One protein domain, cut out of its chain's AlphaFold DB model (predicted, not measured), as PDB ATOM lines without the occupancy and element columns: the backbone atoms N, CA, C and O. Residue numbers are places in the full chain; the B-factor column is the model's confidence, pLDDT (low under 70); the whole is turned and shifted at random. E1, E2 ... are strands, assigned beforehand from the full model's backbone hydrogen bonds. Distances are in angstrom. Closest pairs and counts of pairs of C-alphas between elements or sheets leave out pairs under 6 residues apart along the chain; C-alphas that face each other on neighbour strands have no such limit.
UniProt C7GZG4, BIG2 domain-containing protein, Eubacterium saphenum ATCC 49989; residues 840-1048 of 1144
ATOM      1  N   GLY A 840     247.011 297.443 278.895       92.31
ATOM      2  CA  GLY A 840     246.036 297.032 279.903       92.31
ATOM      3  C   GLY A 840     245.159 295.838 279.531       92.31
ATOM      4  O   GLY A 840     245.514 295.000 278.704       92.31
ATOM      5  N   ASP A 841     244.004 295.752 280.190       90.88
ATOM      6  CA  ASP A 841     243.099 294.605 280.120       90.88
ATOM      7  C   ASP A 841     242.526 294.405 278.709       90.88
ATOM      8  O   ASP A 841     242.215 295.370 278.011       90.88
ATOM      9  N   LYS A 842     242.368 293.140 278.292       91.25
ATOM     10  CA  LYS A 842     241.789 292.722 276.996       91.25
ATOM     11  C   LYS A 842     242.490 293.275 275.745       91.25
ATOM     12  O   LYS A 842     241.923 293.210 274.652       91.25
ATOM     13  N   VAL A 843     243.719 293.769 275.874       94.19
ATOM     14  CA  VAL A 843     244.559 294.164 274.739       94.19
ATOM     15  C   VAL A 843     245.510 293.022 274.400       94.19
ATOM     16  O   VAL A 843     246.288 292.566 275.240       94.19
ATOM     17  N   VAL A 844     245.448 292.561 273.155       92.69
ATOM     18  CA  VAL A 844     246.411 291.627 272.574       92.69
ATOM     19  C   VAL A 844     247.279 292.422 271.610       92.69
ATOM     20  O   VAL A 844     246.756 293.025 270.682       92.69
ATOM     21  N   ILE A 845     248.592 292.448 271.805       91.38
ATOM     22  CA  ILE A 845     249.499 292.947 270.768       91.38
ATOM     23  C   ILE A 845     250.024 291.736 270.024       91.38
ATOM     24  O   ILE A 845     250.659 290.870 270.626       91.38
ATOM     25  N   ASP A 846     249.708 291.671 268.741       86.81
ATOM     26  CA  ASP A 846     250.110 290.594 267.856       86.81
ATOM     27  C   ASP A 846     251.068 291.161 266.817       86.81
ATOM     28  O   ASP A 846     250.698 291.913 265.920       86.81
ATOM     29  N   GLY A 847     252.335 290.826 266.995       74.12
ATOM     30  CA  GLY A 847     253.435 291.220 266.147       74.12
ATOM     31  C   GLY A 847     253.375 290.709 264.734       74.12
ATOM     32  O   GLY A 847     254.184 291.205 263.967       74.12
ATOM     33  N   ASP A 848     252.432 289.811 264.431       69.25
ATOM     34  CA  ASP A 848     252.354 288.963 263.248       69.25
ATOM     35  C   ASP A 848     253.418 287.844 263.197       69.25
ATOM     36  O   ASP A 848     254.194 287.624 264.136       69.25
ATOM     37  N   SER A 849     253.356 287.040 262.128       64.25
ATOM     38  CA  SER A 849     254.207 285.870 261.898       64.25
ATOM     39  C   SER A 849     255.347 286.099 260.899       64.25
ATOM     40  O   SER A 849     255.944 285.117 260.456       64.25
ATOM     41  N   LYS A 850     255.618 287.344 260.481       69.12
ATOM     42  CA  LYS A 850     256.641 287.668 259.468       69.12
ATOM     43  C   LYS A 850     257.852 288.366 260.085       69.12
ATOM     44  O   LYS A 850     257.848 288.809 261.229       69.12
ATOM     45  N   GLU A 851     258.914 288.466 259.292       73.56
ATOM     46  CA  GLU A 851     260.157 289.117 259.692       73.56
ATOM     47  C   GLU A 851     259.991 290.632 259.891       73.56
ATOM     48  O   GLU A 851     259.872 291.392 258.929       73.56
ATOM     49  N   ALA A 852     259.988 291.067 261.155       76.75
ATOM     50  CA  ALA A 852     259.763 292.452 261.560       76.75
ATOM     51  C   ALA A 852     260.649 292.873 262.751       76.75
ATOM     52  O   ALA A 852     261.289 292.043 263.409       76.75
ATOM     53  N   ASP A 853     260.671 294.181 263.021       79.38
ATOM     54  CA  ASP A 853     261.331 294.769 264.193       79.38
ATOM     55  C   ASP A 853     260.636 294.362 265.511       79.38
ATOM     56  O   ASP A 853     259.547 293.773 265.528       79.38
ATOM     57  N   SER A 854     261.227 294.731 266.653       83.94
ATOM     58  CA  SER A 854     260.609 294.533 267.971       83.94
ATOM     59  C   SER A 854     259.230 295.195 268.063       83.94
ATOM     60  O   SER A 854     258.983 296.225 267.436       83.94
ATOM     61  N   ILE A 855     258.322 294.644 268.873       89.56
ATOM     62  CA  ILE A 855     256.996 295.253 269.095       89.56
ATOM     63  C   ILE A 855     257.124 296.645 269.699       89.56
ATOM     64  O   ILE A 855     256.484 297.593 269.239       89.56
ATOM     65  N   ILE A 856     257.962 296.749 270.729       91.19
ATOM     66  CA  ILE A 856     258.257 297.983 271.437       91.19
ATOM     67  C   ILE A 856     259.754 298.246 271.302       91.19
ATOM     68  O   ILE A 856     260.591 297.425 271.694       91.19
ATOM     69  N   ASN A 857     260.087 299.407 270.756       90.00
ATOM     70  CA  ASN A 857     261.448 299.915 270.694       90.00
ATOM     71  C   ASN A 857     261.565 301.150 271.590       90.00
ATOM     72  O   ASN A 857     260.807 302.108 271.443       90.00
ATOM     73  N   VAL A 858     262.499 301.142 272.537       88.81
ATOM     74  CA  VAL A 858     262.772 302.304 273.390       88.81
ATOM     75  C   VAL A 858     264.013 303.007 272.860       88.81
ATOM     76  O   VAL A 858     265.103 302.436 272.864       88.81
ATOM     77  N   ALA A 859     263.849 304.251 272.411       86.06
ATOM     78  CA  ALA A 859     264.900 304.996 271.737       86.06
ATOM     79  C   ALA A 859     266.106 305.266 272.650       86.06
ATOM     80  O   ALA A 859     265.973 305.565 273.841       86.06
ATOM     81  N   GLN A 860     267.296 305.207 272.058       79.19
ATOM     82  CA  GLN A 860     268.554 305.568 272.698       79.19
ATOM     83  C   GLN A 860     268.729 307.097 272.635       79.19
ATOM     84  O   GLN A 860     269.241 307.628 271.656       79.19
ATOM     85  N   ASP A 861     268.274 307.817 273.660       73.56
ATOM     86  CA  ASP A 861     268.482 309.266 273.802       73.56
ATOM     87  C   ASP A 861     269.106 309.542 275.177       73.56
ATOM     88  O   ASP A 861     268.616 309.073 276.211       73.56
ATOM     89  N   SER A 862     270.233 310.254 275.180       62.94
ATOM     90  CA  SER A 862     271.054 310.513 276.361       62.94
ATOM     91  C   SER A 862     270.524 311.643 277.249       62.94
ATOM     92  O   SER A 862     270.895 311.679 278.428       62.94
ATOM     93  N   ASN A 863     269.659 312.524 276.724       68.81
ATOM     94  CA  ASN A 863     269.265 313.777 277.380       68.81
ATOM     95  C   ASN A 863     267.815 313.800 277.884       68.81
ATOM     96  O   ASN A 863     267.498 314.561 278.803       68.81
ATOM     97  N   LYS A 864     266.925 312.971 277.328       75.00
ATOM     98  CA  LYS A 864     265.534 312.890 277.797       75.00
ATOM     99  C   LYS A 864     265.417 312.060 279.079       75.00
ATOM    100  O   LYS A 864     266.184 311.129 279.332       75.00
ATOM    101  N   LYS A 865     264.453 312.432 279.924       65.88
ATOM    102  CA  LYS A 865     264.122 311.743 281.178       65.88
ATOM    103  C   LYS A 865     262.774 311.038 281.012       65.88
ATOM    104  O   LYS A 865     261.898 311.571 280.344       65.88
ATOM    105  N   ASP A 866     262.628 309.891 281.672       74.44
ATOM    106  CA  ASP A 866     261.419 309.050 281.707       74.44
ATOM    107  C   ASP A 866     261.150 308.249 280.414       74.44
ATOM    108  O   ASP A 866     260.681 308.786 279.416       74.44
ATOM    109  N   PHE A 867     261.458 306.945 280.445       86.06
ATOM    110  CA  PHE A 867     261.195 305.974 279.371       86.06
ATOM    111  C   PHE A 867     260.523 304.733 279.967       86.06
ATOM    112  O   PHE A 867     261.175 303.713 280.205       86.06
ATOM    113  N   ARG A 868     259.229 304.830 280.295       87.88
ATOM    114  CA  ARG A 868     258.521 303.758 281.017       87.88
ATOM    115  C   ARG A 868     257.697 302.873 280.099       87.88
ATOM    116  O   ARG A 868     256.937 303.373 279.279       87.88
ATOM    117  N   VAL A 869     257.763 301.562 280.301       92.31
ATOM    118  CA  VAL A 869     256.863 300.594 279.659       92.31
ATOM    119  C   VAL A 869     256.205 299.744 280.738       92.31
ATOM    120  O   VAL A 869     256.890 299.042 281.474       92.31
ATOM    121  N   GLU A 870     254.880 299.790 280.844       93.19
ATOM    122  CA  GLU A 870     254.100 299.010 281.805       93.19
ATOM    123  C   GLU A 870     253.200 297.996 281.096       93.19
ATOM    124  O   GLU A 870     252.325 298.353 280.307       93.19
ATOM    125  N   LEU A 871     253.379 296.717 281.419       93.06
ATOM    126  CA  LEU A 871     252.547 295.624 280.920       93.06
ATOM    127  C   LEU A 871     251.666 295.114 282.061       93.06
ATOM    128  O   LEU A 871     252.135 294.412 282.963       93.06
ATOM    129  N   LEU A 872     250.396 295.514 282.054       93.31
ATOM    130  CA  LEU A 872     249.462 295.298 283.156       93.31
ATOM    131  C   LEU A 872     248.709 293.964 283.022       93.31
ATOM    132  O   LEU A 872     248.752 293.276 282.001       93.31
ATOM    133  N   LYS A 873     247.989 293.588 284.081       88.56
ATOM    134  CA  LYS A 873     247.124 292.405 284.102       88.56
ATOM    135  C   LYS A 873     246.090 292.453 282.974       88.56
ATOM    136  O   LYS A 873     245.382 293.442 282.830       88.56
ATOM    137  N   GLY A 874     245.975 291.349 282.236       83.44
ATOM    138  CA  GLY A 874     245.027 291.205 281.125       83.44
ATOM    139  C   GLY A 874     245.610 291.551 279.752       83.44
ATOM    140  O   GLY A 874     245.019 291.155 278.749       83.44
ATOM    141  N   ALA A 875     246.791 292.177 279.700       90.44
ATOM    142  CA  ALA A 875     247.551 292.329 278.467       90.44
ATOM    143  C   ALA A 875     248.146 290.983 278.022       90.44
ATOM    144  O   ALA A 875     248.682 290.223 278.842       90.44
ATOM    145  N   ALA A 876     248.097 290.712 276.719       88.31
ATOM    146  CA  ALA A 876     248.795 289.597 276.092       88.31
ATOM    147  C   ALA A 876     249.665 290.107 274.945       88.31
ATOM    148  O   ALA A 876     249.213 290.916 274.140       88.31
ATOM    149  N   ILE A 877     250.906 289.630 274.859       88.88
ATOM    150  CA  ILE A 877     251.801 289.984 273.754       88.88
ATOM    151  C   ILE A 877     252.261 288.710 273.065       88.88
ATOM    152  O   ILE A 877     252.695 287.755 273.722       88.88
ATOM    153  N   LYS A 878     252.127 288.725 271.743       83.19
ATOM    154  CA  LYS A 878     252.550 287.683 270.824       83.19
ATOM    155  C   LYS A 878     253.441 288.310 269.768       83.19
ATOM    156  O   LYS A 878     253.058 289.295 269.155       83.19
ATOM    157  N   ASN A 879     254.618 287.753 269.565       78.56
ATOM    158  CA  ASN A 879     255.468 288.025 268.427       78.56
ATOM    159  C   ASN A 879     256.207 286.734 268.070       78.56
ATOM    160  O   ASN A 879     256.762 286.069 268.953       78.56
ATOM    161  N   VAL A 880     256.160 286.347 266.797       66.56
ATOM    162  CA  VAL A 880     256.721 285.071 266.333       66.56
ATOM    163  C   VAL A 880     258.149 285.248 265.808       66.56
ATOM    164  O   VAL A 880     258.915 284.287 265.825       66.56
ATOM    165  N   TYR A 881     258.543 286.455 265.388       64.56
ATOM    166  CA  TYR A 881     259.828 286.662 264.722       64.56
ATOM    167  C   TYR A 881     260.550 287.946 265.176       64.56
ATOM    168  O   TYR A 881     259.922 288.955 265.499       64.56
ATOM    169  N   SER A 882     261.890 287.914 265.190       62.84
ATOM    170  CA  SER A 882     262.751 289.103 265.309       62.84
ATOM    171  C   SER A 882     263.890 289.045 264.292       62.84
ATOM    172  O   SER A 882     264.615 288.052 264.234       62.84
ATOM    173  N   LYS A 883     264.052 290.121 263.510       56.47
ATOM    174  CA  LYS A 883     265.030 290.248 262.411       56.47
ATOM    175  C   LYS A 883     266.501 290.241 262.853       56.47
ATOM    176  O   LYS A 883     267.399 289.986 262.055       56.47
ATOM    177  N   ASP A 884     266.776 290.511 264.124       61.66
ATOM    178  CA  ASP A 884     268.121 290.678 264.664       61.66
ATOM    179  C   ASP A 884     268.265 290.102 266.086       61.66
ATOM    180  O   ASP A 884     267.323 289.588 266.690       61.66
ATOM    181  N   ALA A 885     269.484 290.160 266.637       57.12
ATOM    182  CA  ALA A 885     269.782 289.736 268.010       57.12
ATOM    183  C   ALA A 885     269.097 290.608 269.092       57.12
ATOM    184  O   ALA A 885     269.305 290.377 270.286       57.12
ATOM    185  N   LYS A 886     268.292 291.601 268.686       62.34
ATOM    186  CA  LYS A 886     267.532 292.487 269.568       62.34
ATOM    187  C   LYS A 886     266.276 291.780 270.085       62.34
ATOM    188  O   LYS A 886     265.884 290.716 269.609       62.34
ATOM    189  N   GLY A 887     265.683 292.325 271.144       58.31
ATOM    190  CA  GLY A 887     264.553 291.692 271.826       58.31
ATOM    191  C   GLY A 887     263.296 291.686 270.958       58.31
ATOM    192  O   GLY A 887     262.893 292.741 270.477       58.31
ATOM    193  N   SER A 888     262.653 290.530 270.775       71.06
ATOM    194  CA  SER A 888     261.487 290.411 269.887       71.06
ATOM    195  C   SER A 888     260.251 291.156 270.406       71.06
ATOM    196  O   SER A 888     259.450 291.653 269.617       71.06
ATOM    197  N   ILE A 889     260.089 291.288 271.725       85.19
ATOM    198  CA  ILE A 889     258.961 291.998 272.344       85.19
ATOM    199  C   ILE A 889     259.385 293.402 272.771       85.19
ATOM    200  O   ILE A 889     258.763 294.382 272.361       85.19
ATOM    201  N   ILE A 890     260.454 293.507 273.562       88.19
ATOM    202  CA  ILE A 890     261.033 294.791 273.969       88.19
ATOM    203  C   ILE A 890     262.526 294.776 273.682       88.19
ATOM    204  O   ILE A 890     263.245 293.889 274.148       88.19
ATOM    205  N   HIS A 891     262.982 295.818 272.996       87.25
ATOM    206  CA  HIS A 891     264.390 296.163 272.884       87.25
ATOM    207  C   HIS A 891     264.639 297.551 273.483       87.25
ATOM    208  O   HIS A 891     263.904 298.501 273.193       87.25
ATOM    209  N   SER A 892     265.662 297.662 274.334       85.12
ATOM    210  CA  SER A 892     266.121 298.943 274.862       85.12
ATOM    211  C   SER A 892     267.613 298.957 275.184       85.12
ATOM    212  O   SER A 892     268.085 298.140 275.975       85.12
ATOM    213  N   ASP A 893     268.294 299.987 274.681       79.31
ATOM    214  CA  ASP A 893     269.701 300.293 274.987       79.31
ATOM    215  C   ASP A 893     269.834 301.539 275.877       79.31
ATOM    216  O   ASP A 893     270.924 302.096 276.046       79.31
ATOM    217  N   ASN A 894     268.722 302.017 276.448       83.75
ATOM    218  CA  ASN A 894     268.656 303.283 277.168       83.75
ATOM    219  C   ASN A 894     268.789 303.081 278.685       83.75
ATOM    220  O   ASN A 894     267.932 302.484 279.323       83.75
ATOM    221  N   LYS A 895     269.817 303.680 279.299       81.69
ATOM    222  CA  LYS A 895     270.067 303.618 280.754       81.69
ATOM    223  C   LYS A 895     268.901 304.094 281.634       81.69
ATOM    224  O   LYS A 895     268.838 303.714 282.798       81.69
ATOM    225  N   ASN A 896     268.015 304.933 281.098       83.44
ATOM    226  CA  ASN A 896     266.847 305.473 281.790       83.44
ATOM    227  C   ASN A 896     265.561 304.681 281.479       83.44
ATOM    228  O   ASN A 896     264.485 305.084 281.923       83.44
ATOM    229  N   CYS A 897     265.651 303.602 280.692       86.75
ATOM    230  CA  CYS A 897     264.527 302.724 280.399       86.75
ATOM    231  C   CYS A 897     264.094 301.975 281.650       86.75
ATOM    232  O   CYS A 897     264.923 301.404 282.360       86.75
ATOM    233  N   ILE A 898     262.786 301.964 281.892       87.62
ATOM    234  CA  ILE A 898     262.190 301.211 282.982       87.62
ATOM    235  C   ILE A 898     261.004 300.410 282.450       87.62
ATOM    236  O   ILE A 898     259.965 300.962 282.087       87.62
ATOM    237  N   VAL A 899     261.141 299.090 282.454       89.56
ATOM    238  CA  VAL A 899     260.100 298.148 282.047       89.56
ATOM    239  C   VAL A 899     259.496 297.497 283.289       89.56
ATOM    240  O   VAL A 899     260.219 296.965 284.129       89.56
ATOM    241  N   ASN A 900     258.170 297.514 283.415       89.44
ATOM    242  CA  ASN A 900     257.456 296.940 284.552       89.44
ATOM    243  C   ASN A 900     256.356 295.969 284.101       89.44
ATOM    244  O   ASN A 900     255.366 296.363 283.484       89.44
ATOM    245  N   LEU A 901     256.518 294.690 284.434       90.81
ATOM    246  CA  LEU A 901     255.527 293.643 284.197       90.81
ATOM    247  C   LEU A 901     254.697 293.432 285.473       90.81
ATOM    248  O   LEU A 901     255.182 292.901 286.478       90.81
ATOM    249  N   LYS A 902     253.421 293.831 285.403       88.38
ATOM    250  CA  LYS A 902     252.426 293.813 286.489       88.38
ATOM    251  C   LYS A 902     251.238 292.908 286.139       88.38
ATOM    252  O   LYS A 902     250.084 293.328 286.211       88.38
ATOM    253  N   GLY A 903     251.500 291.662 285.742       85.81
ATOM    254  CA  GLY A 903     250.436 290.672 285.515       85.81
ATOM    255  C   GLY A 903     250.138 290.299 284.061       85.81
ATOM    256  O   GLY A 903     249.183 289.555 283.845       85.81
ATOM    257  N   ALA A 904     250.906 290.789 283.085       88.81
ATOM    258  CA  ALA A 904     250.734 290.437 281.672       88.81
ATOM    259  C   ALA A 904     251.111 288.972 281.364       88.81
ATOM    260  O   ALA A 904     251.933 288.365 282.060       88.81
ATOM    261  N   ASN A 905     250.520 288.413 280.304       86.94
ATOM    262  CA  ASN A 905     250.803 287.061 279.815       86.94
ATOM    263  C   ASN A 905     251.632 287.113 278.523       86.94
ATOM    264  O   ASN A 905     251.174 287.617 277.499       86.94
ATOM    265  N   ILE A 906     252.832 286.542 278.566       88.88
ATOM    266  CA  ILE A 906     253.765 286.409 277.446       88.88
ATOM    267  C   ILE A 906     253.923 284.914 277.159       88.88
ATOM    268  O   ILE A 906     254.716 284.215 277.801       88.88
ATOM    269  N   ILE A 907     253.073 284.400 276.273       84.50
ATOM    270  CA  ILE A 907     252.890 282.962 276.053       84.50
ATOM    271  C   ILE A 907     252.925 282.666 274.555       84.50
ATOM    272  O   ILE A 907     252.385 283.445 273.772       84.50
ATOM    273  N   ASP A 908     253.545 281.543 274.186       80.38
ATOM    274  CA  ASP A 908     253.643 281.030 272.812       80.38
ATOM    275  C   ASP A 908     254.331 282.005 271.829       80.38
ATOM    276  O   ASP A 908     253.972 282.082 270.655       80.38
ATOM    277  N   ASN A 909     255.320 282.772 272.302       80.44
ATOM    278  CA  ASN A 909     256.159 283.640 271.468       80.44
ATOM    279  C   ASN A 909     257.380 282.887 270.928       80.44
ATOM    280  O   ASN A 909     257.865 281.940 271.555       80.44
ATOM    281  N   SER A 910     257.943 283.376 269.821       77.19
ATOM    282  CA  SER A 910     259.211 282.888 269.278       77.19
ATOM    283  C   SER A 910     260.181 284.049 269.010       77.19
ATOM    284  O   SER A 910     259.780 285.140 268.615       77.19
ATOM    285  N   ALA A 911     261.465 283.842 269.302       77.75
ATOM    286  CA  ALA A 911     262.556 284.761 268.976       77.75
ATOM    287  C   ALA A 911     263.725 283.970 268.385       77.75
ATOM    288  O   ALA A 911     264.521 283.360 269.111       77.75
ATOM    289  N   GLU A 912     263.815 283.982 267.056       72.19
ATOM    290  CA  GLU A 912     264.747 283.148 266.295       72.19
ATOM    291  C   GLU A 912     266.209 283.586 266.429       72.19
ATOM    292  O   GLU A 912     267.109 282.750 266.558       72.19
ATOM    293  N   ALA A 913     266.453 284.896 266.479       69.25
ATOM    294  CA  ALA A 913     267.796 285.463 266.553       69.25
ATOM    295  C   ALA A 913     268.211 285.927 267.968       69.25
ATOM    296  O   ALA A 913     269.412 285.986 268.246       69.25
ATOM    297  N   GLY A 914     267.259 286.192 268.875       76.31
ATOM    298  CA  GLY A 914     267.513 286.916 270.129       76.31
ATOM    299  C   GLY A 914     266.782 286.399 271.379       76.31
ATOM    300  O   GLY A 914     266.612 285.192 271.591       76.31
ATOM    301  N   SER A 915     266.415 287.343 272.248       83.88
ATOM    302  CA  SER A 915     265.588 287.148 273.450       83.88
ATOM    303  C   SER A 915     264.202 287.772 273.254       83.88
ATOM    304  O   SER A 915     263.995 288.488 272.279       83.88
ATOM    305  N   LEU A 916     263.234 287.530 274.147       86.00
ATOM    306  CA  LEU A 916     261.965 288.280 274.090       86.00
ATOM    307  C   LEU A 916     262.152 289.701 274.631       86.00
ATOM    308  O   LEU A 916     261.712 290.676 274.023       86.00
ATOM    309  N   PHE A 917     262.830 289.803 275.773       88.31
ATOM    310  CA  PHE A 917     263.198 291.057 276.414       88.31
ATOM    311  C   PHE A 917     264.714 291.212 276.335       88.31
ATOM    312  O   PHE A 917     265.425 290.473 277.020       88.31
ATOM    313  N   ASN A 918     265.187 292.169 275.532       87.31
ATOM    314  CA  ASN A 918     266.590 292.574 275.518       87.31
ATOM    315  C   ASN A 918     266.739 293.972 276.129       87.31
ATOM    316  O   ASN A 918     266.326 294.959 275.515       87.31
ATOM    317  N   ILE A 919     267.301 294.033 277.336       85.62
ATOM    318  CA  ILE A 919     267.530 295.270 278.093       85.62
ATOM    319  C   ILE A 919     269.040 295.472 278.231       85.62
ATOM    320  O   ILE A 919     269.652 295.042 279.213       85.62
ATOM    321  N   ASP A 920     269.660 296.092 277.230       79.81
ATOM    322  CA  ASP A 920     271.112 296.284 277.196       79.81
ATOM    323  C   ASP A 920     271.555 297.389 278.164       79.81
ATOM    324  O   ASP A 920     272.623 297.299 278.754       79.81
ATOM    325  N   ASN A 921     270.713 298.394 278.424       77.31
ATOM    326  CA  ASN A 921     270.858 299.313 279.557       77.31
ATOM    327  C   ASN A 921     269.470 299.630 280.134       77.31
ATOM    328  O   ASN A 921     268.497 299.674 279.389       77.31
ATOM    329  N   GLY A 922     269.381 299.876 281.445       83.69
ATOM    330  CA  GLY A 922     268.127 300.237 282.118       83.69
ATOM    331  C   GLY A 922     267.656 299.202 283.138       83.69
ATOM    332  O   GLY A 922     268.454 298.436 283.686       83.69
ATOM    333  N   GLU A 923     266.358 299.216 283.431       86.94
ATOM    334  CA  GLU A 923     265.758 298.449 284.522       86.94
ATOM    335  C   GLU A 923     264.524 297.659 284.058       86.94
ATOM    336  O   GLU A 923     263.648 298.180 283.370       86.94
ATOM    337  N   LEU A 924     264.431 296.395 284.469       90.19
ATOM    338  CA  LEU A 924     263.293 295.508 284.251       90.19
ATOM    339  C   LEU A 924     262.811 294.963 285.595       90.19
ATOM    340  O   LEU A 924     263.528 294.222 286.267       90.19
ATOM    341  N   TYR A 925     261.570 295.273 285.950       89.25
ATOM    342  CA  TYR A 925     260.910 294.762 287.146       89.25
ATOM    343  C   TYR A 925     259.741 293.869 286.760       89.25
ATOM    344  O   TYR A 925     258.902 294.227 285.934       89.25
ATOM    345  N   MET A 926     259.658 292.705 287.392       91.19
ATOM    346  CA  MET A 926     258.546 291.781 287.218       91.19
ATOM    347  C   MET A 926     257.946 291.461 288.587       91.19
ATOM    348  O   MET A 926     258.541 290.729 289.375       91.19
ATOM    349  N   SER A 927     256.764 292.015 288.860       87.38
ATOM    350  CA  SER A 927     256.025 291.833 290.127       87.38
ATOM    351  C   SER A 927     254.868 290.828 290.009       87.38
ATOM    352  O   SER A 927     254.334 290.328 291.003       87.38
ATOM    353  N   GLY A 928     254.485 290.491 288.775       84.00
ATOM    354  CA  GLY A 928     253.457 289.506 288.456       84.00
ATOM    355  C   GLY A 928     253.377 289.232 286.954       84.00
ATOM    356  O   GLY A 928     253.980 289.937 286.148       84.00
ATOM    357  N   GLY A 929     252.593 288.225 286.567       85.69
ATOM    358  CA  GLY A 929     252.440 287.813 285.164       85.69
ATOM    359  C   GLY A 929     253.260 286.571 284.828       85.69
ATOM    360  O   GLY A 929     253.968 286.038 285.686       85.69
ATOM    361  N   LYS A 930     253.121 286.081 283.594       86.81
ATOM    362  CA  LYS A 930     253.690 284.794 283.163       86.81
ATOM    363  C   LYS A 930     254.470 284.932 281.867       86.81
ATOM    364  O   LYS A 930     253.939 285.453 280.893       86.81
ATOM    365  N   ILE A 931     255.687 284.394 281.851       89.00
ATOM    366  CA  ILE A 931     256.504 284.182 280.654       89.00
ATOM    367  C   ILE A 931     256.730 282.673 280.518       89.00
ATOM    368  O   ILE A 931     257.584 282.101 281.206       89.00
ATOM    369  N   MET A 932     255.933 282.011 279.677       85.81
ATOM    370  CA  MET A 932     255.962 280.551 279.543       85.81
ATOM    371  C   MET A 932     255.694 280.058 278.125       85.81
ATOM    372  O   MET A 932     255.058 280.751 277.342       85.81
ATOM    373  N   ASN A 933     256.144 278.838 277.820       83.00
ATOM    374  CA  ASN A 933     255.969 278.183 276.517       83.00
ATOM    375  C   ASN A 933     256.520 278.988 275.327       83.00
ATOM    376  O   ASN A 933     256.071 278.815 274.200       83.00
ATOM    377  N   ASN A 934     257.492 279.868 275.564       85.19
ATOM    378  CA  ASN A 934     258.128 280.628 274.496       85.19
ATOM    379  C   ASN A 934     259.386 279.911 273.983       85.19
ATOM    380  O   ASN A 934     260.050 279.191 274.738       85.19
ATOM    381  N   THR A 935     259.748 280.168 272.729       83.31
ATOM    382  CA  THR A 935     260.906 279.585 272.042       83.31
ATOM    383  C   THR A 935     261.935 280.675 271.740       83.31
ATOM    384  O   THR A 935     261.631 281.623 271.032       83.31
ATOM    385  N   THR A 936     263.153 280.598 272.287       82.12
ATOM    386  CA  THR A 936     264.161 281.677 272.118       82.12
ATOM    387  C   THR A 936     265.583 281.163 271.894       82.12
ATOM    388  O   THR A 936     265.950 280.077 272.350       82.12
ATOM    389  N   LYS A 937     266.446 281.948 271.239       78.38
ATOM    390  CA  LYS A 937     267.865 281.585 271.062       78.38
ATOM    391  C   LYS A 937     268.751 281.975 272.250       78.38
ATOM    392  O   LYS A 937     269.621 281.187 272.624       78.38
ATOM    393  N   LEU A 938     268.531 283.148 272.858       75.19
ATOM    394  CA  LEU A 938     269.388 283.708 273.924       75.19
ATOM    395  C   LEU A 938     268.776 283.658 275.340       75.19
ATOM    396  O   LEU A 938     269.462 283.957 276.321       75.19
ATOM    397  N   GLY A 939     267.532 283.184 275.458       77.94
ATOM    398  CA  GLY A 939     266.733 283.151 276.685       77.94
ATOM    399  C   GLY A 939     265.596 284.159 276.611       77.94
ATOM    400  O   GLY A 939     265.618 285.065 275.786       77.94
ATOM    401  N   VAL A 940     264.579 284.015 277.461       85.75
ATOM    402  CA  VAL A 940     263.420 284.923 277.397       85.75
ATOM    403  C   VAL A 940     263.747 286.330 277.892       85.75
ATOM    404  O   VAL A 940     263.159 287.291 277.409       85.75
ATOM    405  N   ILE A 941     264.717 286.451 278.801       87.62
ATOM    406  CA  ILE A 941     265.238 287.726 279.296       87.62
ATOM    407  C   ILE A 941     266.757 287.717 279.118       87.62
ATOM    408  O   ILE A 941     267.441 286.861 279.693       87.62
ATOM    409  N   SER A 942     267.253 288.679 278.344       83.75
ATOM    410  CA  SER A 942     268.664 289.024 278.182       83.75
ATOM    411  C   SER A 942     268.884 290.452 278.679       83.75
ATOM    412  O   SER A 942     268.061 291.334 278.435       83.75
ATOM    413  N   ALA A 943     269.972 290.668 279.412       83.12
ATOM    414  CA  ALA A 943     270.348 291.990 279.892       83.12
ATOM    415  C   ALA A 943     271.869 292.084 280.073       83.12
ATOM    416  O   ALA A 943     272.511 291.087 280.435       83.12
ATOM    417  N   ALA A 944     272.446 293.264 279.836       80.50
ATOM    418  CA  ALA A 944     273.877 293.496 280.033       80.50
ATOM    419  C   ALA A 944     274.262 293.553 281.526       80.50
ATOM    420  O   ALA A 944     273.415 293.621 282.416       80.50
ATOM    421  N   ASP A 945     275.567 293.535 281.827       78.44
ATOM    422  CA  ASP A 945     276.096 293.446 283.203       78.44
ATOM    423  C   ASP A 945     275.748 294.644 284.114       78.44
ATOM    424  O   ASP A 945     275.858 294.540 285.344       78.44
ATOM    425  N   ASN A 946     275.368 295.771 283.514       75.88
ATOM    426  CA  ASN A 946     274.979 297.025 284.156       75.88
ATOM    427  C   ASN A 946     273.458 297.265 284.173       75.88
ATOM    428  O   ASN A 946     273.010 298.211 284.820       75.88
ATOM    429  N   ALA A 947     272.668 296.429 283.499       82.25
ATOM    430  CA  ALA A 947     271.216 296.481 283.570       82.25
ATOM    431  C   ALA A 947     270.713 295.866 284.887       82.25
ATOM    432  O   ALA A 947     271.300 294.926 285.434       82.25
ATOM    433  N   THR A 948     269.601 296.388 285.401       85.44
ATOM    434  CA  THR A 948     268.957 295.863 286.610       85.44
ATOM    435  C   THR A 948     267.756 295.019 286.215       85.44
ATOM    436  O   THR A 948     266.829 295.521 285.595       85.44
ATOM    437  N   VAL A 949     267.737 293.744 286.604       89.25
ATOM    438  CA  VAL A 949     266.561 292.877 286.437       89.25
ATOM    439  C   VAL A 949     266.137 292.355 287.798       89.25
ATOM    440  O   VAL A 949     266.918 291.651 288.442       89.25
ATOM    441  N   ALA A 950     264.921 292.674 288.235       89.56
ATOM    442  CA  ALA A 950     264.420 292.304 289.552       89.56
ATOM    443  C   ALA A 950     263.037 291.640 289.513       89.56
ATOM    444  O   ALA A 950     262.179 291.968 288.693       89.56
ATOM    445  N   PHE A 951     262.829 290.701 290.437       90.62
ATOM    446  CA  PHE A 951     261.600 289.916 290.553       90.62
ATOM    447  C   PHE A 951     260.971 290.061 291.945       90.62
ATOM    448  O   PHE A 951     261.682 290.155 292.950       90.62
ATOM    449  N   SER A 952     259.642 290.026 292.014       88.88
ATOM    450  CA  SER A 952     258.874 290.030 293.263       88.88
ATOM    451  C   SER A 952     257.479 289.418 293.071       88.88
ATOM    452  O   SER A 952     257.067 289.102 291.951       88.88
ATOM    453  N   GLY A 953     256.751 289.202 294.171       89.00
ATOM    454  CA  GLY A 953     255.343 288.808 294.145       89.00
ATOM    455  C   GLY A 953     255.093 287.493 293.406       89.00
ATOM    456  O   GLY A 953     255.714 286.469 293.694       89.00
ATOM    457  N   THR A 954     254.168 287.523 292.443       87.19
ATOM    458  CA  THR A 954     253.693 286.334 291.704       87.19
ATOM    459  C   THR A 954     254.350 286.164 290.331       87.19
ATOM    460  O   THR A 954     253.827 285.441 289.481       87.19
ATOM    461  N   ALA A 955     255.476 286.839 290.088       89.19
ATOM    462  CA  ALA A 955     256.218 286.748 288.835       89.19
ATOM    463  C   ALA A 955     256.580 285.297 288.483       89.19
ATOM    464  O   ALA A 955     257.163 284.594 289.307       89.19
ATOM    465  N   ALA A 956     256.257 284.864 287.259       87.75
ATOM    466  CA  ALA A 956     256.479 283.493 286.812       87.75
ATOM    467  C   ALA A 956     257.205 283.415 285.457       87.75
ATOM    468  O   ALA A 956     256.700 283.899 284.447       87.75
ATOM    469  N   VAL A 957     258.361 282.750 285.418       88.75
ATOM    470  CA  VAL A 957     259.161 282.480 284.216       88.75
ATOM    471  C   VAL A 957     259.593 281.015 284.215       88.75
ATOM    472  O   VAL A 957     260.497 280.620 284.960       88.75
ATOM    473  N   TYR A 958     258.934 280.199 283.393       80.56
ATOM    474  CA  TYR A 958     259.133 278.749 283.375       80.56
ATOM    475  C   TYR A 958     258.679 278.120 282.045       80.56
ATOM    476  O   TYR A 958     257.965 278.743 281.270       80.56
ATOM    477  N   ASN A 959     259.073 276.868 281.780       77.25
ATOM    478  CA  ASN A 959     258.697 276.103 280.576       77.25
ATOM    479  C   ASN A 959     259.011 276.782 279.225       77.25
ATOM    480  O   ASN A 959     258.336 276.517 278.237       77.25
ATOM    481  N   ASN A 960     260.045 277.623 279.154       81.25
ATOM    482  CA  ASN A 960     260.527 278.180 277.889       81.25
ATOM    483  C   ASN A 960     261.626 277.288 277.291       81.25
ATOM    484  O   ASN A 960     262.458 276.713 278.009       81.25
ATOM    485  N   ILE A 961     261.608 277.149 275.968       75.00
ATOM    486  CA  ILE A 961     262.456 276.233 275.205       75.00
ATOM    487  C   ILE A 961     263.490 277.050 274.427       75.00
ATOM    488  O   ILE A 961     263.230 278.177 274.004       75.00
ATOM    489  N   SER A 962     264.690 276.492 274.256       71.31
ATOM    490  CA  SER A 962     265.665 277.085 273.345       71.31
ATOM    491  C   SER A 962     265.600 276.455 271.970       71.31
ATOM    492  O   SER A 962     265.459 275.240 271.873       71.31
ATOM    493  N   LEU A 963     265.872 277.244 270.935       67.19
ATOM    494  CA  LEU A 963     266.132 276.713 269.592       67.19
ATOM    495  C   LEU A 963     267.393 275.826 269.536       67.19
ATOM    496  O   LEU A 963     267.458 274.915 268.723       67.19
ATOM    497  N   ASN A 964     268.370 276.036 270.437       60.81
ATOM    498  CA  ASN A 964     269.700 275.400 270.374       60.81
ATOM    499  C   ASN A 964     270.093 274.577 271.625       60.81
ATOM    500  O   ASN A 964     271.207 274.057 271.709       60.81
ATOM    501  N   LYS A 965     269.223 274.478 272.640       57.09
ATOM    502  CA  LYS A 965     269.432 273.742 273.910       57.09
ATOM    503  C   LYS A 965     268.107 273.159 274.408       57.09
ATOM    504  O   LYS A 965     267.049 273.728 274.185       57.09
ATOM    505  N   SER A 966     268.144 272.074 275.180       57.75
ATOM    506  CA  SER A 966     266.906 271.429 275.648       57.75
ATOM    507  C   SER A 966     266.048 272.278 276.610       57.75
ATOM    508  O   SER A 966     264.864 271.977 276.732       57.75
ATOM    509  N   LYS A 967     266.596 273.321 277.272       60.84
ATOM    510  CA  LYS A 967     265.877 274.322 278.109       60.84
ATOM    511  C   LYS A 967     266.645 275.656 278.180       60.84
ATOM    512  O   LYS A 967     267.853 275.621 278.420       60.84
ATOM    513  N   LEU A 968     265.973 276.803 278.004       68.81
ATOM    514  CA  LEU A 968     266.563 278.149 278.164       68.81
ATOM    515  C   LEU A 968     265.488 279.160 278.611       68.81
ATOM    516  O   LEU A 968     264.703 279.658 277.813       68.81
ATOM    517  N   ASN A 969     265.452 279.421 279.918       78.12
ATOM    518  CA  ASN A 969     264.562 280.364 280.603       78.12
ATOM    519  C   ASN A 969     265.300 281.695 280.881       78.12
ATOM    520  O   ASN A 969     265.648 282.410 279.942       78.12
ATOM    521  N   ILE A 970     265.575 282.031 282.151       85.00
ATOM    522  CA  ILE A 970     266.316 283.245 282.532       85.00
ATOM    523  C   ILE A 970     267.823 282.999 282.375       85.00
ATOM    524  O   ILE A 970     268.385 282.108 283.022       85.00
ATOM    525  N   ASN A 971     268.497 283.789 281.539       82.44
ATOM    526  CA  ASN A 971     269.917 283.623 281.217       82.44
ATOM    527  C   ASN A 971     270.732 284.881 281.562       82.44
ATOM    528  O   ASN A 971     271.358 285.496 280.706       82.44
ATOM    529  N   LEU A 972     270.715 285.263 282.841       86.44
ATOM    530  CA  LEU A 972     271.366 286.477 283.344       86.44
ATOM    531  C   LEU A 972     272.629 286.160 284.146       86.44
ATOM    532  O   LEU A 972     272.716 285.113 284.788       86.44
ATOM    533  N   LYS A 973     273.608 287.071 284.149       85.44
ATOM    534  CA  LYS A 973     274.771 287.006 285.056       85.44
ATOM    535  C   LYS A 973     274.427 287.507 286.466       85.44
ATOM    536  O   LYS A 973     274.911 286.942 287.446       85.44
ATOM    537  N   LYS A 974     273.555 288.515 286.568       86.69
ATOM    538  CA  LYS A 974     273.060 289.095 287.825       86.69
ATOM    539  C   LYS A 974     271.542 289.259 287.776       86.69
ATOM    540  O   LYS A 974     270.996 289.566 286.722       86.69
ATOM    541  N   ALA A 975     270.878 289.054 288.907       89.19
ATOM    542  CA  ALA A 975     269.457 289.342 289.083       89.19
ATOM    543  C   ALA A 975     269.185 289.845 290.510       89.19
ATOM    544  O   ALA A 975     269.965 289.590 291.427       89.19
ATOM    545  N   GLY A 976     268.073 290.543 290.704       89.00
ATOM    546  CA  GLY A 976     267.628 291.065 291.989       89.00
ATOM    547  C   GLY A 976     266.307 290.448 292.451       89.00
ATOM    548  O   GLY A 976     265.493 290.007 291.640       89.00
ATOM    549  N   LEU A 977     266.071 290.457 293.761       89.38
ATOM    550  CA  LEU A 977     264.733 290.375 294.343       89.38
ATOM    551  C   LEU A 977     264.382 291.729 294.946       89.38
ATOM    552  O   LEU A 977     265.136 292.225 295.788       89.38
ATOM    553  N   SER A 978     263.253 292.299 294.528       86.12
ATOM    554  CA  SER A 978     262.752 293.574 295.056       86.12
ATOM    555  C   SER A 978     261.619 293.437 296.070       86.12
ATOM    556  O   SER A 978     261.238 294.394 296.729       86.12
ATOM    557  N   GLY A 979     261.148 292.211 296.285       86.38
ATOM    558  CA  GLY A 979     260.148 291.870 297.286       86.38
ATOM    559  C   GLY A 979     260.086 290.360 297.503       86.38
ATOM    560  O   GLY A 979     260.775 289.592 296.829       86.38
ATOM    561  N   ALA A 980     259.244 289.924 298.442       86.00
ATOM    562  CA  ALA A 980     259.039 288.500 298.693       86.00
ATOM    563  C   ALA A 980     258.369 287.814 297.493       86.00
ATOM    564  O   ALA A 980     257.459 288.372 296.882       86.00
ATOM    565  N   LEU A 981     258.806 286.592 297.181       87.44
ATOM    566  CA  LEU A 981     258.169 285.748 296.169       87.44
ATOM    567  C   LEU A 981     256.979 284.979 296.768       87.44
ATOM    568  O   LEU A 981     257.039 284.483 297.898       87.44
ATOM    569  N   GLU A 982     255.909 284.841 295.988       85.75
ATOM    570  CA  GLU A 982     254.640 284.226 296.383       85.75
ATOM    571  C   GLU A 982     254.232 283.088 295.447       85.75
ATOM    572  O   GLU A 982     254.483 283.127 294.247       85.75
ATOM    573  N   ALA A 983     253.555 282.063 295.968       78.94
ATOM    574  CA  ALA A 983     253.133 280.916 295.166       78.94
ATOM    575  C   ALA A 983     252.151 281.300 294.040       78.94
ATOM    576  O   ALA A 983     251.186 282.029 294.259       78.94
ATOM    577  N   THR A 984     252.346 280.726 292.851       73.50
ATOM    578  CA  THR A 984     251.382 280.809 291.745       73.50
ATOM    579  C   THR A 984     250.376 279.650 291.804       73.50
ATOM    580  O   THR A 984     250.620 278.620 292.438       73.50
ATOM    581  N   LYS A 985     249.224 279.788 291.127       65.81
ATOM    582  CA  LYS A 985     248.179 278.741 291.069       65.81
ATOM    583  C   LYS A 985     248.637 277.437 290.380       65.81
ATOM    584  O   LYS A 985     247.957 276.427 290.517       65.81
ATOM    585  N   GLU A 986     249.760 277.448 289.661       59.66
ATOM    586  CA  GLU A 986     250.211 276.360 288.770       59.66
ATOM    587  C   GLU A 986     251.305 275.457 289.370       59.66
ATOM    588  O   GLU A 986     251.666 274.446 288.771       59.66
ATOM    589  N   GLY A 987     251.799 275.753 290.578       54.47
ATOM    590  CA  GLY A 987     252.780 274.917 291.280       54.47
ATOM    591  C   GLY A 987     254.018 275.684 291.752       54.47
ATOM    592  O   GLY A 987     254.231 276.838 291.419       54.47
ATOM    593  N   LYS A 988     254.835 275.037 292.593       53.66
ATOM    594  CA  LYS A 988     255.847 275.667 293.474       53.66
ATOM    595  C   LYS A 988     257.050 276.365 292.807       53.66
ATOM    596  O   LYS A 988     257.904 276.842 293.544       53.66
ATOM    597  N   ALA A 989     257.181 276.413 291.483       52.69
ATOM    598  CA  ALA A 989     258.373 276.970 290.837       52.69
ATOM    599  C   ALA A 989     258.031 278.192 289.988       52.69
ATOM    600  O   ALA A 989     257.333 278.076 288.988       52.69
ATOM    601  N   ASN A 990     258.543 279.353 290.401       74.00
ATOM    602  CA  ASN A 990     258.196 280.627 289.788       74.00
ATOM    603  C   ASN A 990     259.317 281.175 288.904       74.00
ATOM    604  O   ASN A 990     259.019 281.825 287.919       74.00
ATOM    605  N   LEU A 991     260.597 280.916 289.195       87.69
ATOM    606  CA  LEU A 991     261.709 281.492 288.427       87.69
ATOM    607  C   LEU A 991     262.747 280.425 288.068       87.69
ATOM    608  O   LEU A 991     263.461 279.917 288.939       87.69
ATOM    609  N   HIS A 992     262.827 280.070 286.785       87.00
ATOM    610  CA  HIS A 992     263.781 279.087 286.265       87.00
ATOM    611  C   HIS A 992     265.006 279.779 285.647       87.00
ATOM    612  O   HIS A 992     264.899 280.488 284.646       87.00
ATOM    613  N   PHE A 993     266.189 279.544 286.218       86.94
ATOM    614  CA  PHE A 993     267.458 280.087 285.731       86.94
ATOM    615  C   PHE A 993     268.263 279.042 284.956       86.94
ATOM    616  O   PHE A 993     268.536 277.938 285.440       86.94
ATOM    617  N   THR A 994     268.704 279.422 283.759       83.50
ATOM    618  CA  THR A 994     269.568 278.583 282.914       83.50
ATOM    619  C   THR A 994     271.047 278.863 283.159       83.50
ATOM    620  O   THR A 994     271.860 277.940 283.124       83.50
ATOM    621  N   ASN A 995     271.415 280.112 283.468       84.75
ATOM    622  CA  ASN A 995     272.781 280.431 283.869       84.75
ATOM    623  C   ASN A 995     273.047 279.948 285.301       84.75
ATOM    624  O   ASN A 995     272.597 280.545 286.275       84.75
ATOM    625  N   LYS A 996     273.835 278.882 285.438       80.81
ATOM    626  CA  LYS A 996     274.229 278.313 286.735       80.81
ATOM    627  C   LYS A 996     275.073 279.236 287.612       80.81
ATOM    628  O   LYS A 996     275.113 279.055 288.826       80.81
ATOM    629  N   ASN A 997     275.755 280.195 286.992       85.38
ATOM    630  CA  ASN A 997     276.640 281.142 287.662       85.38
ATOM    631  C   ASN A 997     275.928 282.456 288.006       85.38
ATOM    632  O   ASN A 997     276.595 283.401 288.418       85.38
ATOM    633  N   VAL A 998     274.603 282.532 287.830       89.38
ATOM    634  CA  VAL A 998     273.838 283.722 288.204       89.38
ATOM    635  C   VAL A 998     274.012 284.026 289.692       89.38
ATOM    636  O   VAL A 998     273.955 283.135 290.548       89.38
ATOM    637  N   VAL A 999     274.213 285.306 289.987       88.75
ATOM    638  CA  VAL A 999     274.206 285.842 291.346       88.75
ATOM    639  C   VAL A 999     272.897 286.592 291.543       88.75
ATOM    640  O   VAL A 999     272.623 287.543 290.813       88.75
ATOM    641  N   ILE A1000     272.091 286.159 292.516       91.19
ATOM    642  CA  ILE A1000     270.823 286.819 292.841       91.19
ATOM    643  C   ILE A1000     270.968 287.546 294.176       91.19
ATOM    644  O   ILE A1000     271.276 286.914 295.189       91.19
ATOM    645  N   THR A1001     270.749 288.856 294.197       89.44
ATOM    646  CA  THR A1001     270.865 289.690 295.404       89.44
ATOM    647  C   THR A1001     269.513 290.271 295.809       89.44
ATOM    648  O   THR A1001     268.561 290.255 295.035       89.44
ATOM    649  N   GLY A1002     269.397 290.756 297.044       83.19
ATOM    650  CA  GLY A1002     268.316 291.687 297.375       83.19
ATOM    651  C   GLY A1002     268.637 293.051 296.768       83.19
ATOM    652  O   GLY A1002     269.808 293.441 296.782       83.19
ATOM    653  N   VAL A1003     267.653 293.749 296.202       73.88
ATOM    654  CA  VAL A1003     267.889 295.112 295.700       73.88
ATOM    655  C   VAL A1003     268.065 296.074 296.877       73.88
ATOM    656  O   VAL A1003     267.382 295.960 297.898       73.88
ATOM    657  N   ALA A1004     269.018 296.997 296.742       61.28
ATOM    658  CA  ALA A1004     269.312 297.990 297.771       61.28
ATOM    659  C   ALA A1004     268.179 299.013 297.938       61.28
ATOM    660  O   ALA A1004     268.039 299.546 299.029       61.28
ATOM    661  N   GLU A1005     267.392 299.247 296.884       64.19
ATOM    662  CA  GLU A1005     266.199 300.096 296.848       64.19
ATOM    663  C   GLU A1005     265.414 299.770 295.561       64.19
ATOM    664  O   GLU A1005     265.984 299.791 294.467       64.19
ATOM    665  N   ASP A1006     264.134 299.414 295.671       60.66
ATOM    666  CA  ASP A1006     263.205 299.324 294.539       60.66
ATOM    667  C   ASP A1006     262.754 300.746 294.172       60.66
ATOM    668  O   ASP A1006     262.097 301.414 294.965       60.66
ATOM    669  N   LYS A1007     263.085 301.241 292.977       56.72
ATOM    670  CA  LYS A1007     262.761 302.627 292.582       56.72
ATOM    671  C   LYS A1007     261.266 302.893 292.354       56.72
ATOM    672  O   LYS A1007     260.886 304.044 292.137       56.72
ATOM    673  N   PHE A1008     260.415 301.865 292.372       53.88
ATOM    674  CA  PHE A1008     258.961 302.009 292.300       53.88
ATOM    675  C   PHE A1008     258.294 302.010 293.668       53.88
ATOM    676  O   PHE A1008     257.330 302.752 293.853       53.88
ATOM    677  N   THR A1009     258.755 301.171 294.597       57.28
ATOM    678  CA  THR A1009     258.130 301.050 295.925       57.28
ATOM    679  C   THR A1009     258.926 301.730 297.040       57.28
ATOM    680  O   THR A1009     258.384 301.960 298.115       57.28
ATOM    681  N   GLY A1010     260.188 302.085 296.791       58.06
ATOM    682  CA  GLY A1010     261.146 302.539 297.802       58.06
ATOM    683  C   GLY A1010     261.646 301.408 298.708       58.06
ATOM    684  O   GLY A1010     262.354 301.662 299.683       58.06
ATOM    685  N   ASP A1011     261.272 300.156 298.423       60.25
ATOM    686  CA  ASP A1011     261.532 299.048 299.332       60.25
ATOM    687  C   ASP A1011     262.960 298.529 299.209       60.25
ATOM    688  O   ASP A1011     263.472 298.228 298.132       60.25
ATOM    689  N   ILE A1012     263.586 298.330 300.363       75.25
ATOM    690  CA  ILE A1012     264.852 297.612 300.474       75.25
ATOM    691  C   ILE A1012     264.532 296.162 300.820       75.25
ATOM    692  O   ILE A1012     264.057 295.875 301.925       75.25
ATOM    693  N   TYR A1013     264.834 295.224 299.921       83.50
ATOM    694  CA  TYR A1013     264.530 293.817 300.169       83.50
ATOM    695  C   TYR A1013     265.759 293.012 300.590       83.50
ATOM    696  O   TYR A1013     266.780 292.960 299.906       83.50
ATOM    697  N   LYS A1014     265.648 292.311 301.725       83.31
ATOM    698  CA  LYS A1014     266.669 291.371 302.209       83.31
ATOM    699  C   LYS A1014     266.228 289.935 301.959       83.31
ATOM    700  O   LYS A1014     265.176 289.514 302.426       83.31
ATOM    701  N   LEU A1015     267.107 289.169 301.315       87.50
ATOM    702  CA  LEU A1015     266.880 287.764 300.982       87.50
ATOM    703  C   LEU A1015     266.519 286.909 302.205       87.50
ATOM    704  O   LEU A1015     267.174 286.959 303.252       87.50
ATOM    705  N   SER A1016     265.533 286.039 302.028       86.25
ATOM    706  CA  SER A1016     265.019 285.110 303.023       86.25
ATOM    707  C   SER A1016     265.177 283.652 302.574       86.25
ATOM    708  O   SER A1016     265.278 283.323 301.395       86.25
ATOM    709  N   LYS A1017     265.154 282.711 303.529       84.38
ATOM    710  CA  LYS A1017     265.170 281.271 303.196       84.38
ATOM    711  C   LYS A1017     263.936 280.817 302.412       84.38
ATOM    712  O   LYS A1017     264.020 279.772 301.780       84.38
ATOM    713  N   LYS A1018     262.821 281.550 302.498       86.12
ATOM    714  CA  LYS A1018     261.579 281.211 301.794       86.12
ATOM    715  C   LYS A1018     261.692 281.482 300.294       86.12
ATOM    716  O   LYS A1018     261.105 280.742 299.521       86.12
ATOM    717  N   ASP A1019     262.507 282.451 299.881       88.06
ATOM    718  CA  ASP A1019     262.693 282.779 298.458       88.06
ATOM    719  C   ASP A1019     263.299 281.609 297.670       88.06
ATOM    720  O   ASP A1019     263.011 281.410 296.492       88.06
ATOM    721  N   LEU A1020     264.084 280.767 298.352       88.50
ATOM    722  CA  LEU A1020     264.666 279.551 297.782       88.50
ATOM    723  C   LEU A1020     263.615 278.533 297.321       88.50
ATOM    724  O   LEU A1020     263.936 277.702 296.475       88.50
ATOM    725  N   ASP A1021     262.394 278.574 297.866       86.62
ATOM    726  CA  ASP A1021     261.319 277.653 297.484       86.62
ATOM    727  C   ASP A1021     260.746 277.976 296.096       86.62
ATOM    728  O   ASP A1021     260.078 277.121 295.516       86.62
ATOM    729  N   TYR A1022     261.027 279.164 295.551       88.25
ATOM    730  CA  TYR A1022     260.456 279.668 294.296       88.25
ATOM    731  C   TYR A1022     261.481 279.816 293.161       88.25
ATOM    732  O   TYR A1022     261.095 280.058 292.015       88.25
ATOM    733  N   ILE A1023     262.773 279.635 293.459       88.75
ATOM    734  CA  ILE A1023     263.897 279.794 292.527       88.75
ATOM    735  C   ILE A1023     264.499 278.427 292.196       88.75
ATOM    736  O   ILE A1023     264.825 277.643 293.084       88.75
ATOM    737  N   TYR A1024     264.711 278.142 290.914       84.44
ATOM    738  CA  TYR A1024     265.234 276.852 290.459       84.44
ATOM    739  C   TYR A1024     266.256 277.026 289.338       84.44
ATOM    740  O   TYR A1024     266.293 278.050 288.663       84.44
ATOM    741  N   SER A1025     267.097 276.008 289.147       83.69
ATOM    742  CA  SER A1025     267.997 275.918 287.998       83.69
ATOM    743  C   SER A1025     267.630 274.713 287.145       83.69
ATOM    744  O   SER A1025     267.304 273.648 287.679       83.69
ATOM    745  N   ASP A1026     267.726 274.883 285.829       74.56
ATOM    746  CA  ASP A1026     267.525 273.805 284.860       74.56
ATOM    747  C   ASP A1026     268.688 272.788 284.844       74.56
ATOM    748  O   ASP A1026     268.547 271.685 284.306       74.56
ATOM    749  N   GLU A1027     269.831 273.092 285.476       78.56
ATOM    750  CA  GLU A1027     270.979 272.182 285.520       78.56
ATOM    751  C   GLU A1027     270.803 271.081 286.580       78.56
ATOM    752  O   GLU A1027     270.677 271.311 287.792       78.56
ATOM    753  N   LYS A1028     270.824 269.825 286.112       75.94
ATOM    754  CA  LYS A1028     270.625 268.643 286.958       75.94
ATOM    755  C   LYS A1028     271.630 268.615 288.112       75.94
ATOM    756  O   LYS A1028     272.839 268.547 287.928       75.94
ATOM    757  N   GLY A1029     271.099 268.555 289.332       74.44
ATOM    758  CA  GLY A1029     271.899 268.373 290.541       74.44
ATOM    759  C   GLY A1029     272.341 269.667 291.220       74.44
ATOM    760  O   GLY A1029     272.991 269.568 292.259       74.44
ATOM    761  N   LEU A1030     271.954 270.842 290.721       84.19
ATOM    762  CA  LEU A1030     272.097 272.108 291.441       84.19
ATOM    763  C   LEU A1030     270.835 272.447 292.252       84.19
ATOM    764  O   LEU A1030     269.738 271.955 291.981       84.19
ATOM    765  N   ALA A1031     271.009 273.229 293.316       84.75
ATOM    766  CA  ALA A1031     269.930 273.817 294.109       84.75
ATOM    767  C   ALA A1031     270.341 275.227 294.564       84.75
ATOM    768  O   ALA A1031     271.537 275.435 294.822       84.75
ATOM    769  N   PRO A1032     269.391 276.173 294.682       90.00
ATOM    770  CA  PRO A1032     269.689 277.516 295.162       90.00
ATOM    771  C   PRO A1032     270.106 277.462 296.637       90.00
ATOM    772  O   PRO A1032     269.577 276.680 297.436       90.00
ATOM    773  N   LYS A1033     271.088 278.276 297.015       88.19
ATOM    774  CA  LYS A1033     271.554 278.418 298.397       88.19
ATOM    775  C   LYS A1033     271.913 279.868 298.674       88.19
ATOM    776  O   LYS A1033     272.573 280.499 297.857       88.19
ATOM    777  N   ILE A1034     271.569 280.344 299.866       89.12
ATOM    778  CA  ILE A1034     272.046 281.638 300.363       89.12
ATOM    779  C   ILE A1034     273.504 281.489 300.808       89.12
ATOM    780  O   ILE A1034     273.819 280.643 301.651       89.12
ATOM    781  N   LYS A1035     274.381 282.327 300.260       87.38
ATOM    782  CA  LYS A1035     275.753 282.554 300.718       87.38
ATOM    783  C   LYS A1035     275.901 283.997 301.197       87.38
ATOM    784  O   LYS A1035     275.188 284.889 300.751       87.38
ATOM    785  N   LYS A1036     276.842 284.210 302.113       81.88
ATOM    786  CA  LYS A1036     277.270 285.544 302.537       81.88
ATOM    787  C   LYS A1036     278.508 285.928 301.725       81.88
ATOM    788  O   LYS A1036     279.475 285.168 301.737       81.88
ATOM    789  N   ALA A1037     278.468 287.069 301.048       75.94
ATOM    790  CA  ALA A1037     279.592 287.648 300.319       75.94
ATOM    791  C   ALA A1037     279.802 289.078 300.842       75.94
ATOM    792  O   ALA A1037     278.995 289.969 300.597       75.94
ATOM    793  N   GLY A1038     280.835 289.287 301.665       78.12
ATOM    794  CA  GLY A1038     281.019 290.556 302.377       78.12
ATOM    795  C   GLY A1038     279.865 290.869 303.347       78.12
ATOM    796  O   GLY A1038     279.540 290.055 304.221       78.12
ATOM    797  N   LYS A1039     279.262 292.061 303.210       66.75
ATOM    798  CA  LYS A1039     278.097 292.515 304.000       66.75
ATOM    799  C   LYS A1039     276.747 292.071 303.413       66.75
ATOM    800  O   LYS A1039     275.740 292.177 304.108       66.75
ATOM    801  N   GLU A1040     276.723 291.523 302.199       73.88
ATOM    802  CA  GLU A1040     275.493 291.181 301.481       73.88
ATOM    803  C   GLU A1040     275.211 289.672 301.469       73.88
ATOM    804  O   GLU A1040     276.113 288.823 301.483       73.88
ATOM    805  N   LEU A1041     273.923 289.328 301.460       83.75
ATOM    806  CA  LEU A1041     273.460 287.972 301.183       83.75
ATOM    807  C   LEU A1041     273.238 287.834 299.677       83.75
ATOM    808  O   LEU A1041     272.706 288.744 299.047       83.75
ATOM    809  N   GLN A1042     273.600 286.681 299.122       90.62
ATOM    810  CA  GLN A1042     273.395 286.359 297.711       90.62
ATOM    811  C   GLN A1042     272.884 284.920 297.576       90.62
ATOM    812  O   GLN A1042     273.347 284.026 298.293       90.62
ATOM    813  N   ILE A1043     271.945 284.666 296.666       90.88
ATOM    814  CA  ILE A1043     271.569 283.309 296.254       90.88
ATOM    815  C   ILE A1043     272.469 282.903 295.092       90.88
ATOM    816  O   ILE A1043     272.598 283.617 294.100       90.88
ATOM    817  N   VAL A1044     273.066 281.722 295.223       90.50
ATOM    818  CA  VAL A1044     273.852 281.068 294.176       90.50
ATOM    819  C   VAL A1044     273.443 279.606 294.040       90.50
ATOM    820  O   VAL A1044     272.970 278.986 295.000       90.50
ATOM    821  N   PHE A1045     273.678 279.014 292.873       89.50
ATOM    822  CA  PHE A1045     273.412 277.598 292.648       89.50
ATOM    823  C   PHE A1045     274.630 276.740 293.002       89.50
ATOM    824  O   PHE A1045     275.759 277.001 292.597       89.50
ATOM    825  N   ALA A1046     274.415 275.692 293.801       83.94
ATOM    826  CA  ALA A1046     275.472 274.770 294.212       83.94
ATOM    827  C   ALA A1046     274.996 273.318 294.146       83.94
ATOM    828  O   ALA A1046     273.804 273.044 294.311       83.94
ATOM    829  N   LYS A1047     275.934 272.372 293.964       79.94
ATOM    830  CA  LYS A1047     275.628 270.932 293.953       79.94
ATOM    831  C   LYS A1047     274.773 270.566 295.168       79.94
ATOM    832  O   LYS A1047     275.093 270.926 296.311       79.94
ATOM    833  N   LYS A1048     273.684 269.835 294.918       64.25
ATOM    834  CA  LYS A1048     272.849 269.210 295.941       64.25
ATOM    835  C   LYS A1048     273.778 268.369 296.806       64.25
ATOM    836  O   LYS A1048     274.288 267.335 296.385       64.25
TER     837      LYS A1048
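What this domain is: This is residues 840 to 1048 of the 1144 residues of the protein "BIG2 domain-containing protein" of Eubacterium saphenum ATCC 49989 (UniProt C7GZG4). The chain winds in stacked turns, a solenoid in which strands of successive turns lie side by side in rows, and the hairpin E16 and E17 caps the end of the stack that holds the last printed residues. One row is E2, E5, E7 and E9, and a short one is E13 and E15; the remaining strands belong to a large sheet, where E6 and E8 bend from one wall of the stack, with E3 and E10 beside them, into a second wall, with E4 and E11 beside them. The printed part has 209 residues, no named helix and 17 named strands, E1 to E17 in order; the class is all strand, with 89 residues, under half, in named elements. The large sheet is branched and mixed, E2 E5 E7 E9 and E13 E15 are parallel sheets in those orders, and the whole is compact, with a radius of gyration of the C-alphas of 16.2 A and spans of 46 by 41 by 30 A.

Where its parts are: Find C-alpha 843 at (244.559, 294.164, 274.739), where E1, residues 843 to 846, begins. Next come E2, residues 856 to 858, and E3, residues 867 to 872, 16.3 A long. After E4, residues 876 to 878, and E5, residues 890 to 892, look for the longest strand, E6, residues 897 to 907, 23.3 A from first to last C-alpha; it bends by 90 degrees at residue 903. Past E7, residues 917 to 919, E8, residues 923 to 932, spans 21.0 A and bends by 96 degrees at residue 928, where C-alpha 928 stands at (253.457, 289.506, 288.456). Then read E9, residues 941 to 943, E10, residues 948 to 953, 17.1 A, and E11, residues 956 to 958. E12, residues 974 to 981, 17.4 A, bends by 78 degrees at residue 978. E13, residues 991 to 993, E14, residues 999 to 1002, and E15, residues 1023 to 1025, follow. E16, residues 1030 to 1037, 19.4 A, bends by 56 degrees at residue 1034, and E17, residues 1040 to 1047, 21.6 A, ends at C-alpha 1047, (275.628, 270.932, 293.953).

How they stand to each other: Start in the large, twisted sheet at E1, parallel to E4, with N 845 and O 876 2.9 A apart. On the other side of E4 is E6, with N 877 and O 905 at 3.3 A. E3 and E4 lie on one side of E6, and N 869 of E3 is 2.9 A from O 898. On the other side of E6 is E8, parallel, with N 899 and O 923 at 2.8 A. E6 lies on one side of E8, and on the other side are E10, beside residues 923 to 927, and E11, beside residues 930 to 932; look for N 924 and O 948 at 2.8 A, and N 931 and O 956 at 2.8 A. E10 and E12 are parallel, with N 976 and O 949 at 2.8 A, as are E12 and E14, with N 977 and O 1001 at 2.8 A. E17 is antiparallel to E14, with N 1043 and O 1000 at 2.8 A, and forms a hairpin with E16, with N 1033 and O 1044 at 2.8 A. The sheet E2 E5 E7 E9 makes a sandwich, two sheets face to face, with this large sheet: the facing parts are 8.4 A apart centre to centre. Within it see N 918 and O 890 at 2.9 A. In the parallel pair E13 and E15, N 993 and O 1024 are 2.9 A apart; the closest C-alphas of E11 and E13, Val 957 and Leu 991, are 5.0 A apart.

The domain as a whole: The two C-alphas farthest apart, those of Lys 850 and Lys 1039, are 49.7 A apart. The printed part has no cut. The links E4 to E5, E11 to E12 and E14 to E15 are long. Mean pLDDT of the printed part is 80.6; 36 residues are under 70, among them 880 to 887 and 1004 to 1011.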